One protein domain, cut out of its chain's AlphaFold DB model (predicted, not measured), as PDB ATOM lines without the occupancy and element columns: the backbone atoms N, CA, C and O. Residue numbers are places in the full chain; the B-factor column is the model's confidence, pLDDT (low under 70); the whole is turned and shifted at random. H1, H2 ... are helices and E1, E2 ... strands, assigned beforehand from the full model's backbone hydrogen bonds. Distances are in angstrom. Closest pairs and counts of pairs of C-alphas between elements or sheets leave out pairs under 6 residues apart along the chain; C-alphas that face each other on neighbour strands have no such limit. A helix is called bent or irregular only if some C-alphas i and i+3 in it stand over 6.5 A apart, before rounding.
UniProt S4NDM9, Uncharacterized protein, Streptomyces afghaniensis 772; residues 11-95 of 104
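AT A GLANCE: This is residues 11 to 95 of the 104 residues of an uncharacterized protein of Streptomyces afghaniensis 772 (UniProt S4NDM9). What does one see first? A twisted wall of five antiparallel strands has one face bare, and on the side of its other face lie two separate parts: the helix H1, over the part made of E3, E2 and E6, and a small sheet of E1, E7 and E8. What is it made of? The 85 printed residues hold eight named strands and one named helix, in the order E1 E2 E3 H1 E4 E5 E6 E7 E8; the class is mixed, and the sheets, both antiparallel, run E3 E2 E6 E5 E4 and E1 E7 E8. How large is it? It is compact, with a radius of gyration of the C-alphas of 12.6 A, and spans 32 by 28 by 23 A.

IN THESE COORDINATES: Which residues make the larger sheet? E3 is residues 28 to 31, E2 19 to 22, E6 70 to 73, E5 60 to 65, 16.7 A long, and E4 50 to 56, 17.1 A long. Where is the helix? H1 is residues 36 to 45, 16.0 A long, and is irregular: C-alphas 38 and 41 are 7.6 A apart. Where is the smaller sheet? E1 is residues 11 to 14, from C-alpha 11 at (117.397, 147.120, 106.197); E7 is residues 82 to 87, 17.4 A long; E8 is residues 92 to 94, ending at C-alpha 94, (131.893, 143.709, 101.507).

HOW THE PARTS SIT: How do the strands of the larger sheet pair? E4, E5 and E6 form a meander, each strand the antiparallel neighbour of the one before, with N 54 and O 62 2.8 A apart and N 71 and O 63 2.9 A apart. E2 is antiparallel to E6, with N 20 and O 72 at 2.9 A, and forms a hairpin with E3, with N 21 and O 29 at 2.8 A. How does H1 stand? In two layers, a sheet with a helix on one face, H1 is on this sheet at a height over the sheet of 8.8 A; its closest C-alphas to E3 are those of Leu 31 and Ser 38, 6.1 A apart. It has 0 of 6 O i to N i+4 pairs within hydrogen-bond range and 4 of 7 O i to N i+3 pairs. What of the smaller sheet? E7 is antiparallel to E1, with N 12 and O 85 at 2.7 A, and forms a hairpin with E8, with N 84 and O 92 at 2.9 A. H1 is not on this sheet.

THE WHOLE: What are the limits? The two C-alphas farthest apart, those of Glu 27 and Gly 88, are 34.3 A apart. Is it unbroken? The printed part has no cut and no long link; E6 to E7 is short, the others tight. Where is confidence low? Residues 36 to 37 are under 70, and the mean pLDDT of the printed part is 90.4.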
ATOM      1  N   ALA A  11     116.041 146.990 106.703       89.69
ATOM      2  CA  ALA A  11     117.397 147.120 106.197       89.69
ATOM      3  C   ALA A  11     117.410 147.753 104.804       89.69
ATOM      4  O   ALA A  11     116.447 147.652 104.047       89.69
ATOM      5  N   GLU A  12     118.517 148.407 104.496       92.12
ATOM      6  CA  GLU A  12     118.851 149.024 103.228       92.12
ATOM      7  C   GLU A  12     120.087 148.316 102.668       92.12
ATOM      8  O   GLU A  12     121.118 148.212 103.342       92.12
ATOM      9  N   LEU A  13     119.959 147.811 101.440       93.00
ATOM     10  CA  LEU A  13     121.062 147.281 100.651       93.00
ATOM     11  C   LEU A  13     121.568 148.390  99.724       93.00
ATOM     12  O   LEU A  13     120.827 148.861  98.864       93.00
ATOM     13  N   VAL A  14     122.828 148.780  99.888       92.50
ATOM     14  CA  VAL A  14     123.491 149.814  99.088       92.50
ATOM     15  C   VAL A  14     124.455 149.149  98.112       92.50
ATOM     16  O   VAL A  14     125.358 148.425  98.540       92.50
ATOM     17  N   LEU A  15     124.259 149.409  96.816       91.62
ATOM     18  CA  LEU A  15     125.094 148.928  95.714       91.62
ATOM     19  C   LEU A  15     125.767 150.131  95.043       91.62
ATOM     20  O   LEU A  15     125.100 150.919  94.376       91.62
ATOM     21  N   ASP A  16     127.078 150.266  95.234       88.00
ATOM     22  CA  ASP A  16     127.872 151.387  94.705       88.00
ATOM     23  C   ASP A  16     128.673 150.997  93.440       88.00
ATOM     24  O   ASP A  16     129.390 151.819  92.875       88.00
ATOM     25  N   THR A  17     128.561 149.741  92.995       91.19
ATOM     26  CA  THR A  17     129.334 149.146  91.890       91.19
ATOM     27  C   THR A  17     128.413 148.513  90.847       91.19
ATOM     28  O   THR A  17     127.249 148.245  91.166       91.19
ATOM     29  N   PRO A  18     128.884 148.289  89.604       93.12
ATOM     30  CA  PRO A  18     128.085 147.619  88.588       93.12
ATOM     31  C   PRO A  18     127.590 146.243  89.042       93.12
ATOM     32  O   PRO A  18     128.327 145.460  89.643       93.12
ATOM     33  N   PHE A  19     126.339 145.935  88.725       94.06
ATOM     34  CA  PHE A  19     125.698 144.677  89.093       94.06
ATOM     35  C   PHE A  19     124.838 144.142  87.952       94.06
ATOM     36  O   PHE A  19     124.438 144.868  87.041       94.06
ATOM     37  N   LEU A  20     124.549 142.845  87.999       95.62
ATOM     38  CA  LEU A  20     123.674 142.190  87.037       95.62
ATOM     39  C   LEU A  20     122.265 142.078  87.615       95.62
ATOM     40  O   LEU A  20     122.067 141.630  88.746       95.62
ATOM     41  N   PHE A  21     121.284 142.446  86.804       96.31
ATOM     42  CA  PHE A  21     119.870 142.295  87.091       96.31
ATOM     43  C   PHE A  21     119.243 141.354  86.066       96.31
ATOM     44  O   PHE A  21     119.323 141.601  84.866       96.31
ATOM     45  N   ARG A  22     118.614 140.281  86.539       97.50
ATOM     46  CA  ARG A  22     117.737 139.440  85.727       97.50
ATOM     47  C   ARG A  22     116.304 139.887  85.969       97.50
ATOM     48  O   ARG A  22     115.854 139.834  87.111       97.50
ATOM     49  N   ASP A  23     115.587 140.293  84.932       96.38
ATOM     50  CA  ASP A  23     114.169 140.624  85.076       96.38
ATOM     51  C   ASP A  23     113.275 139.371  85.152       96.38
ATOM     52  O   ASP A  23     113.728 138.236  84.978       96.38
ATOM     53  N   ALA A  24     111.983 139.570  85.417       95.81
ATOM     54  CA  ALA A  24     111.002 138.486  85.504       95.81
ATOM     55  C   ALA A  24     110.785 137.740  84.169       95.81
ATOM     56  O   ALA A  24     110.288 136.613  84.163       95.81
ATOM     57  N   ALA A  25     111.160 138.336  83.030       95.88
ATOM     58  CA  ALA A  25     111.157 137.662  81.730       95.88
ATOM     59  C   ALA A  25     112.431 136.824  81.502       95.88
ATOM     60  O   ALA A  25     112.497 136.047  80.546       95.88
ATOM     61  N   GLY A  26     113.418 136.938  82.395       96.31
ATOM     62  CA  GLY A  26     114.696 136.243  82.337       96.31
ATOM     63  C   GLY A  26     115.769 136.972  81.527       96.31
ATOM     64  O   GLY A  26     116.830 136.387  81.294       96.31
ATOM     65  N   GLU A  27     115.524 138.209  81.089       96.44
ATOM     66  CA  GLU A  27     116.518 139.026  80.391       96.44
ATOM     67  C   GLU A  27     117.518 139.619  81.391       96.44
ATOM     68  O   GLU A  27     117.165 139.989  82.512       96.44
ATOM     69  N   TRP A  28     118.788 139.673  80.982       96.00
ATOM     70  CA  TRP A  28     119.885 140.165  81.808       96.00
ATOM     71  C   TRP A  28     120.280 141.584  81.421       96.00
ATOM     72  O   TRP A  28     120.565 141.864  80.257       96.00
ATOM     73  N   HIS A  29     120.389 142.432  82.434       93.62
ATOM     74  CA  HIS A  29     120.770 143.833  82.341       93.62
ATOM     75  C   HIS A  29     122.012 144.066  83.199       93.62
ATOM     76  O   HIS A  29     122.025 143.720  84.380       93.62
ATOM     77  N   GLU A  30     123.051 144.659  82.621       93.75
ATOM     78  CA  GLU A  30     124.192 145.170  83.382       93.75
ATOM     79  C   GLU A  30     123.914 146.619  83.773       93.75
ATOM     80  O   GLU A  30     123.656 147.468  82.915       93.75
ATOM     81  N   LEU A  31     123.915 146.887  85.077       93.12
ATOM     82  CA  LEU A  31     123.473 148.146  85.652       93.12
ATOM     83  C   LEU A  31     124.610 148.801  86.424       93.12
ATOM     84  O   LEU A  31     125.129 148.229  87.375       93.12
ATOM     85  N   ASP A  32     124.959 150.023  86.029       90.25
ATOM     86  CA  ASP A  32     125.926 150.866  86.732       90.25
ATOM     87  C   ASP A  32     125.193 151.974  87.519       90.25
ATOM     88  O   ASP A  32     124.555 152.843  86.902       90.25
ATOM     89  N   PRO A  33     125.281 151.982  88.867       86.50
ATOM     90  CA  PRO A  33     124.731 153.046  89.709       86.50
ATOM     91  C   PRO A  33     125.206 154.460  89.340       86.50
ATOM     92  O   PRO A  33     124.474 155.433  89.539       86.50
ATOM     93  N   GLY A  34     126.409 154.594  88.773       83.25
ATOM     94  CA  GLY A  34     127.005 155.866  88.368       83.25
ATOM     95  C   GLY A  34     126.307 156.539  87.181       83.25
ATOM     96  O   GLY A  34     126.477 157.742  86.967       83.25
ATOM     97  N   THR A  35     125.478 155.810  86.428       75.75
ATOM     98  CA  THR A  35     124.776 156.326  85.245       75.75
ATOM     99  C   THR A  35     123.260 156.254  85.415       75.75
ATOM    100  O   THR A  35     122.596 155.540  84.681       75.75
ATOM    101  N   GLY A  36     122.677 157.018  86.346       65.75
ATOM    102  CA  GLY A  36     121.286 156.862  86.828       65.75
ATOM    103  C   GLY A  36     120.128 156.636  85.826       65.75
ATOM    104  O   GLY A  36     119.082 156.150  86.240       65.75
ATOM    105  N   VAL A  37     120.269 156.919  84.522       66.06
ATOM    106  CA  VAL A  37     119.264 156.549  83.496       66.06
ATOM    107  C   VAL A  37     119.223 155.029  83.241       66.06
ATOM    108  O   VAL A  37     118.171 154.507  82.879       66.06
ATOM    109  N   SER A  38     120.323 154.301  83.465       77.38
ATOM    110  CA  SER A  38     120.387 152.841  83.297       77.38
ATOM    111  C   SER A  38     119.605 152.073  84.365       77.38
ATOM    112  O   SER A  38     119.301 150.908  84.151       77.38
ATOM    113  N   LEU A  39     119.210 152.702  85.478       86.19
ATOM    114  CA  LEU A  39     118.587 152.024  86.623       86.19
ATOM    115  C   LEU A  39     117.063 151.859  86.515       86.19
ATOM    116  O   LEU A  39     116.431 151.352  87.438       86.19
ATOM    117  N   ALA A  40     116.436 152.255  85.407       88.88
ATOM    118  CA  ALA A  40     114.993 152.072  85.233       88.88
ATOM    119  C   ALA A  40     114.500 150.619  85.472       88.88
ATOM    120  O   ALA A  40     113.446 150.474  86.094       88.88
ATOM    121  N   PRO A  41     115.226 149.549  85.071       89.50
ATOM    122  CA  PRO A  41     114.778 148.171  85.294       89.50
ATOM    123  C   PRO A  41     114.591 147.792  86.770       89.50
ATOM    124  O   PRO A  41     113.636 147.089  87.095       89.50
ATOM    125  N   VAL A  42     115.424 148.302  87.690       90.25
ATOM    126  CA  VAL A  42     115.315 147.940  89.120       90.25
ATOM    127  C   VAL A  42     114.087 148.530  89.804       90.25
ATOM    128  O   VAL A  42     113.707 148.065  90.875       90.25
ATOM    129  N   LEU A  43     113.402 149.496  89.182       90.88
ATOM    130  CA  LEU A  43     112.125 150.001  89.694       90.88
ATOM    131  C   LEU A  43     111.046 148.908  89.739       90.88
ATOM    132  O   LEU A  43     110.122 149.008  90.545       90.88
ATOM    133  N   ALA A  44     111.177 147.853  88.927       91.19
ATOM    134  CA  ALA A  44     110.282 146.698  88.955       91.19
ATOM    135  C   ALA A  44     110.352 145.909  90.278       91.19
ATOM    136  O   ALA A  44     109.385 145.243  90.637       91.19
ATOM    137  N   LEU A  45     111.452 146.034  91.033       93.62
ATOM    138  CA  LEU A  45     111.629 145.382  92.335       93.62
ATOM    139  C   LEU A  45     110.825 146.049  93.459       93.62
ATOM    140  O   LEU A  45     110.740 145.513  94.565       93.62
ATOM    141  N   PHE A  46     110.235 147.223  93.217       93.12
ATOM    142  CA  PHE A  46     109.478 147.926  94.244       93.12
ATOM    143  C   PHE A  46     108.263 147.106  94.699       93.12
ATOM    144  O   PHE A  46     107.349 146.828  93.924       93.12
ATOM    145  N   GLY A  47     108.245 146.754  95.986       93.00
ATOM    146  CA  GLY A  47     107.194 145.930  96.583       93.00
ATOM    147  C   GLY A  47     107.330 144.428  96.318       93.00
ATOM    148  O   GLY A  47     106.450 143.683  96.742       93.00
ATOM    149  N   GLN A  48     108.405 143.980  95.660       96.00
ATOM    150  CA  GLN A  48     108.673 142.556  95.463       96.00
ATOM    151  C   GLN A  48     109.150 141.887  96.752       96.00
ATOM    152  O   GLN A  48     109.907 142.461  97.540       96.00
ATOM    153  N   THR A  49     108.731 140.637  96.936       95.62
ATOM    154  CA  THR A  49     109.172 139.798  98.051       95.62
ATOM    155  C   THR A  49     110.494 139.129  97.697       95.62
ATOM    156  O   THR A  49     110.603 138.462  96.669       95.62
ATOM    157  N   VAL A  50     111.494 139.269  98.565       94.56
ATOM    158  CA  VAL A  50     112.729 138.478  98.484       94.56
ATOM    159  C   VAL A  50     112.432 137.045  98.923       94.56
ATOM    160  O   VAL A  50     111.918 136.836 100.022       94.56
ATOM    161  N   VAL A  51     112.769 136.059  98.090       96.44
ATOM    162  CA  VAL A  51     112.567 134.630  98.399       96.44
ATOM    163  C   VAL A  51     113.857 133.934  98.813       96.44
ATOM    164  O   VAL A  51     113.826 133.019  99.637       96.44
ATOM    165  N   THR A  52     114.998 134.374  98.284       95.44
ATOM    166  CA  THR A  52     116.316 133.842  98.633       95.44
ATOM    167  C   THR A  52     117.331 134.973  98.720       95.44
ATOM    168  O   THR A  52     117.292 135.940  97.961       95.44
ATOM    169  N   VAL A  53     118.264 134.830  99.658       93.06
ATOM    170  CA  VAL A  53     119.491 135.624  99.724       93.06
ATOM    171  C   VAL A  53     120.628 134.645  99.950       93.06
ATOM    172  O   VAL A  53     120.568 133.817 100.861       93.06
ATOM    173  N   ASP A  54     121.649 134.727  99.112       92.06
ATOM    174  CA  ASP A  54     122.833 133.889  99.187       92.06
ATOM    175  C   ASP A  54     124.080 134.757  99.020       92.06
ATOM    176  O   ASP A  54     124.137 135.624  98.146       92.06
ATOM    177  N   VAL A  55     125.075 134.528  99.871       90.19
ATOM    178  CA  VAL A  55     126.381 135.183  99.784       90.19
ATOM    179  C   VAL A  55     127.408 134.095  99.521       90.19
ATOM    180  O   VAL A  55     127.596 133.194 100.339       90.19
ATOM    181  N   ARG A  56     128.032 134.155  98.347       86.44
ATOM    182  CA  ARG A  56     128.925 133.120  97.813       86.44
ATOM    183  C   ARG A  56     130.352 133.623  97.705       86.44
ATOM    184  O   ARG A  56     130.578 134.818  97.532       86.44
ATOM    185  N   ASP A  57     131.299 132.688  97.701       84.31
ATOM    186  CA  ASP A  57     132.712 132.936  97.402       84.31
ATOM    187  C   ASP A  57     133.245 134.189  98.128       84.31
ATOM    188  O   ASP A  57     133.115 134.310  99.344       84.31
ATOM    189  N   ARG A  58     133.803 135.152  97.382       82.81
ATOM    190  CA  ARG A  58     134.365 136.405  97.902       82.81
ATOM    191  C   ARG A  58     133.310 137.479  98.199       82.81
ATOM    192  O   ARG A  58     133.521 138.652  97.905       82.81
ATOM    193  N   GLY A  59     132.156 137.100  98.735       83.12
ATOM    194  CA  GLY A  59     131.064 138.037  99.008       83.12
ATOM    195  C   GLY A  59     130.221 138.386  97.780       83.12
ATOM    196  O   GLY A  59     129.668 139.479  97.714       83.12
ATOM    197  N   VAL A  60     130.109 137.477  96.805       90.81
ATOM    198  CA  VAL A  60     129.134 137.603  95.712       90.81
ATOM    199  C   VAL A  60     127.735 137.519  96.308       90.81
ATOM    200  O   VAL A  60     127.367 136.485  96.864       90.81
ATOM    201  N   LEU A  61     126.953 138.586  96.178       94.12
ATOM    202  CA  LEU A  61     125.574 138.628  96.650       94.12
ATOM    203  C   LEU A  61     124.632 138.182  95.536       94.12
ATOM    204  O   LEU A  61     124.670 138.721  94.430       94.12
ATOM    205  N   VAL A  62     123.773 137.218  95.850       95.69
ATOM    206  CA  VAL A  62     122.716 136.720  94.974       95.69
ATOM    207  C   VAL A  62     121.382 136.831  95.693       95.69
ATOM    208  O   VAL A  62     121.229 136.309  96.797       95.69
ATOM    209  N   ILE A  63     120.415 137.499  95.072       96.62
ATOM    210  CA  ILE A  63     119.057 137.649  95.605       96.62
ATOM    211  C   ILE A  63     118.077 137.207  94.528       96.62
ATOM    212  O   ILE A  63     118.148 137.726  93.415       96.62
ATOM    213  N   ASP A  64     117.152 136.305  94.853       97.69
ATOM    214  CA  ASP A  64     115.998 136.027  93.995       97.69
ATOM    215  C   ASP A  64     114.717 136.600  94.619       97.69
ATOM    216  O   ASP A  64     114.518 136.586  95.842       97.69
ATOM    217  N   PHE A  65     113.836 137.088  93.748       97.56
ATOM    218  CA  PHE A  65     112.535 137.657  94.082       97.56
ATOM    219  C   PHE A  65     111.398 136.726  93.645       97.56
ATOM    220  O   PHE A  65     111.565 135.860  92.785       97.56
ATOM    221  N   GLU A  66     110.232 136.892  94.265       97.62
ATOM    222  CA  GLU A  66     109.051 136.043  94.054       97.62
ATOM    223  C   GLU A  66     108.553 136.032  92.600       97.62
ATOM    224  O   GLU A  66     108.082 135.002  92.118       97.62
ATOM    225  N   ASP A  67     108.699 137.144  91.880       96.12
ATOM    226  CA  ASP A  67     108.328 137.267  90.466       96.12
ATOM    227  C   ASP A  67     109.333 136.614  89.496       96.12
ATOM    228  O   ASP A  67     109.107 136.600  88.285       96.12
ATOM    229  N   GLY A  68     110.425 136.044  90.015       96.75
ATOM    230  CA  GLY A  68     111.497 135.411  89.245       96.75
ATOM    231  C   GLY A  68     112.664 136.340  88.900       96.75
ATOM    232  O   GLY A  68     113.697 135.858  88.407       96.75
ATOM    233  N   ALA A  69     112.550 137.642  89.189       97.81
ATOM    234  CA  ALA A  69     113.663 138.568  89.051       97.81
ATOM    235  C   ALA A  69     114.815 138.191  89.999       97.81
ATOM    236  O   ALA A  69     114.633 137.480  90.992       97.81
ATOM    237  N   GLY A  70     116.021 138.664  89.701       97.19
ATOM    238  CA  GLY A  70     117.165 138.443  90.576       97.19
ATOM    239  C   GLY A  70     118.281 139.466  90.421       97.19
ATOM    240  O   GLY A  70     118.428 140.103  89.379       97.19
ATOM    241  N   LEU A  71     119.070 139.612  91.482       96.00
ATOM    242  CA  LEU A  71     120.231 140.494  91.558       96.00
ATOM    243  C   LEU A  71     121.497 139.678  91.798       96.00
ATOM    244  O   LEU A  71     121.518 138.794  92.653       96.00
ATOM    245  N   TRP A  72     122.557 140.028  91.072       95.50
ATOM    246  CA  TRP A  72     123.903 139.490  91.238       95.50
ATOM    247  C   TRP A  72     124.898 140.631  91.368       95.50
ATOM    248  O   TRP A  72     125.087 141.409  90.433       95.50
ATOM    249  N   VAL A  73     125.573 140.689  92.509       94.12
ATOM    250  CA  VAL A  73     126.597 141.693  92.797       94.12
ATOM    251  C   VAL A  73     127.909 140.968  93.029       94.12
ATOM    252  O   VAL A  73     128.052 140.212  93.992       94.12
ATOM    253  N   GLY A  74     128.847 141.149  92.105       90.62
ATOM    254  CA  GLY A  74     130.195 140.604  92.223       90.62
ATOM    255  C   GLY A  74     131.106 141.507  93.058       90.62
ATOM    256  O   GLY A  74     130.759 142.658  93.319       90.62
ATOM    257  N   PRO A  75     132.283 141.009  93.467       88.75
ATOM    258  CA  PRO A  75     133.297 141.852  94.073       88.75
ATOM    259  C   PRO A  75     133.852 142.852  93.051       88.75
ATOM    260  O   PRO A  75     134.264 142.460  91.957       88.75
ATOM    261  N   ASP A  76     133.936 144.122  93.433       89.31
ATOM    262  CA  ASP A  76     134.632 145.154  92.661       89.31
ATOM    263  C   ASP A  76     136.058 145.342  93.202       89.31
ATOM    264  O   ASP A  76     136.232 145.463  94.413       89.31
ATOM    265  N   PRO A  77     137.109 145.369  92.366       85.31
ATOM    266  CA  PRO A  77     138.490 145.440  92.846       85.31
ATOM    267  C   PRO A  77     138.877 146.785  93.481       85.31
ATOM    268  O   PRO A  77     139.904 146.857  94.156       85.31
ATOM    269  N   GLN A  78     138.119 147.857  93.240       84.88
ATOM    270  CA  GLN A  78     138.470 149.226  93.622       84.88
ATOM    271  C   GLN A  78     137.517 149.827  94.658       84.88
ATOM    272  O   GLN A  78     137.945 150.660  95.460       84.88
ATOM    273  N   PHE A  79     136.254 149.414  94.660       85.44
ATOM    274  CA  PHE A  79     135.194 150.005  95.464       85.44
ATOM    275  C   PHE A  79     134.517 148.984  96.379       85.44
ATOM    276  O   PHE A  79     134.652 147.775  96.225       85.44
ATOM    277  N   VAL A  80     133.791 149.492  97.375       84.06
ATOM    278  CA  VAL A  80     132.928 148.661  98.223       84.06
ATOM    279  C   VAL A  80     131.868 148.013  97.339       84.06
ATOM    280  O   VAL A  80     131.154 148.710  96.623       84.06
ATOM    281  N   SER A  81     131.770 146.689  97.409       86.94
ATOM    282  CA  SER A  81     130.933 145.913  96.491       86.94
ATOM    283  C   SER A  81     129.455 146.061  96.856       86.94
ATOM    284  O   SER A  81     128.632 146.403  96.009       86.94
ATOM    285  N   TRP A  82     129.119 145.885  98.138       92.19
ATOM    286  CA  TRP A  82     127.784 146.154  98.678       92.19
ATOM    287  C   TRP A  82     127.810 146.323 100.199       92.19
ATOM    288  O   TRP A  82     128.750 145.900 100.883       92.19
ATOM    289  N   ARG A  83     126.758 146.948 100.739       92.44
ATOM    290  CA  ARG A  83     126.533 147.082 102.186       92.44
ATOM    291  C   ARG A  83     125.085 146.838 102.559       92.44
ATOM    292  O   ARG A  83     124.197 147.324 101.875       92.44
ATOM    293  N   LEU A  84     124.866 146.158 103.679       90.88
ATOM    294  CA  LEU A  84     123.563 146.029 104.319       90.88
ATOM    295  C   LEU A  84     123.594 146.793 105.642       90.88
ATOM    296  O   LEU A  84     124.418 146.499 106.506       90.88
ATOM    297  N   ILE A  85     122.711 147.770 105.806       91.94
ATOM    298  CA  ILE A  85     122.578 148.573 107.029       91.94
ATOM    299  C   ILE A  85     121.116 148.613 107.453       91.94
ATOM    300  O   ILE A  85     120.239 148.504 106.609       91.94
ATOM    301  N   GLY A  86     120.803 148.777 108.736       87.06
ATOM    302  CA  GLY A  86     119.398 148.833 109.132       87.06
ATOM    303  C   GLY A  86     119.132 148.812 110.626       87.06
ATOM    304  O   GLY A  86     120.041 148.790 111.451       87.06
ATOM    305  N   HIS A  87     117.847 148.815 110.966       83.38
ATOM    306  CA  HIS A  87     117.364 148.697 112.332       83.38
ATOM    307  C   HIS A  87     117.067 147.231 112.655       83.38
ATOM    308  O   HIS A  87     116.172 146.626 112.062       83.38
ATOM    309  N   GLY A  88     117.798 146.679 113.627       78.75
ATOM    310  CA  GLY A  88     117.677 145.284 114.062       78.75
ATOM    311  C   GLY A  88     118.541 144.289 113.276       78.75
ATOM    312  O   GLY A  88     118.490 143.102 113.582       78.75
ATOM    313  N   VAL A  89     119.330 144.757 112.299       81.94
ATOM    314  CA  VAL A  89     120.360 143.975 111.591       81.94
ATOM    315  C   VAL A  89     121.752 144.419 112.030       81.94
ATOM    316  O   VAL A  89     121.991 145.616 112.191       81.94
ATOM    317  N   GLU A  90     122.677 143.472 112.186       84.88
ATOM    318  CA  GLU A  90     124.101 143.807 112.263       84.88
ATOM    319  C   GLU A  90     124.567 144.275 110.872       84.88
ATOM    320  O   GLU A  90     124.264 143.596 109.884       84.88
ATOM    321  N   PRO A  91     125.255 145.426 110.753       87.69
ATOM    322  CA  PRO A  91     125.725 145.911 109.464       87.69
ATOM    323  C   PRO A  91     126.700 144.942 108.790       87.69
ATOM    324  O   PRO A  91     127.632 144.444 109.418       87.69
ATOM    325  N   ILE A  92     126.539 144.747 107.482       88.69
ATOM    326  CA  ILE A  92     127.460 143.960 106.654       88.69
ATOM    327  C   ILE A  92     128.070 144.885 105.609       88.69
ATOM    328  O   ILE A  92     127.374 145.694 104.996       88.69
ATOM    329  N   THR A  93     129.378 144.792 105.403       89.00
ATOM    330  CA  THR A  93     130.088 145.514 104.345       89.00
ATOM    331  C   THR A  93     131.044 144.559 103.661       89.00
ATOM    332  O   THR A  93     131.870 143.965 104.344       89.00
ATOM    333  N   VAL A  94     130.936 144.447 102.336       85.88
ATOM    334  CA  VAL A  94     131.893 143.709 101.507       85.88
ATOM    335  C   VAL A  94     132.816 144.704 100.822       85.88
ATOM    336  O   VAL A  94     132.385 145.499  99.981       85.88
ATOM    337  N   GLY A  95     134.083 144.697 101.231       82.62
ATOM    338  CA  GLY A  95     135.083 145.659 100.776       82.62
ATOM    339  C   GLY A  95     135.534 145.473  99.318       82.62
ATOM    340  O   GLY A  95     135.059 144.578  98.611       82.62
TER     341      GLY A  95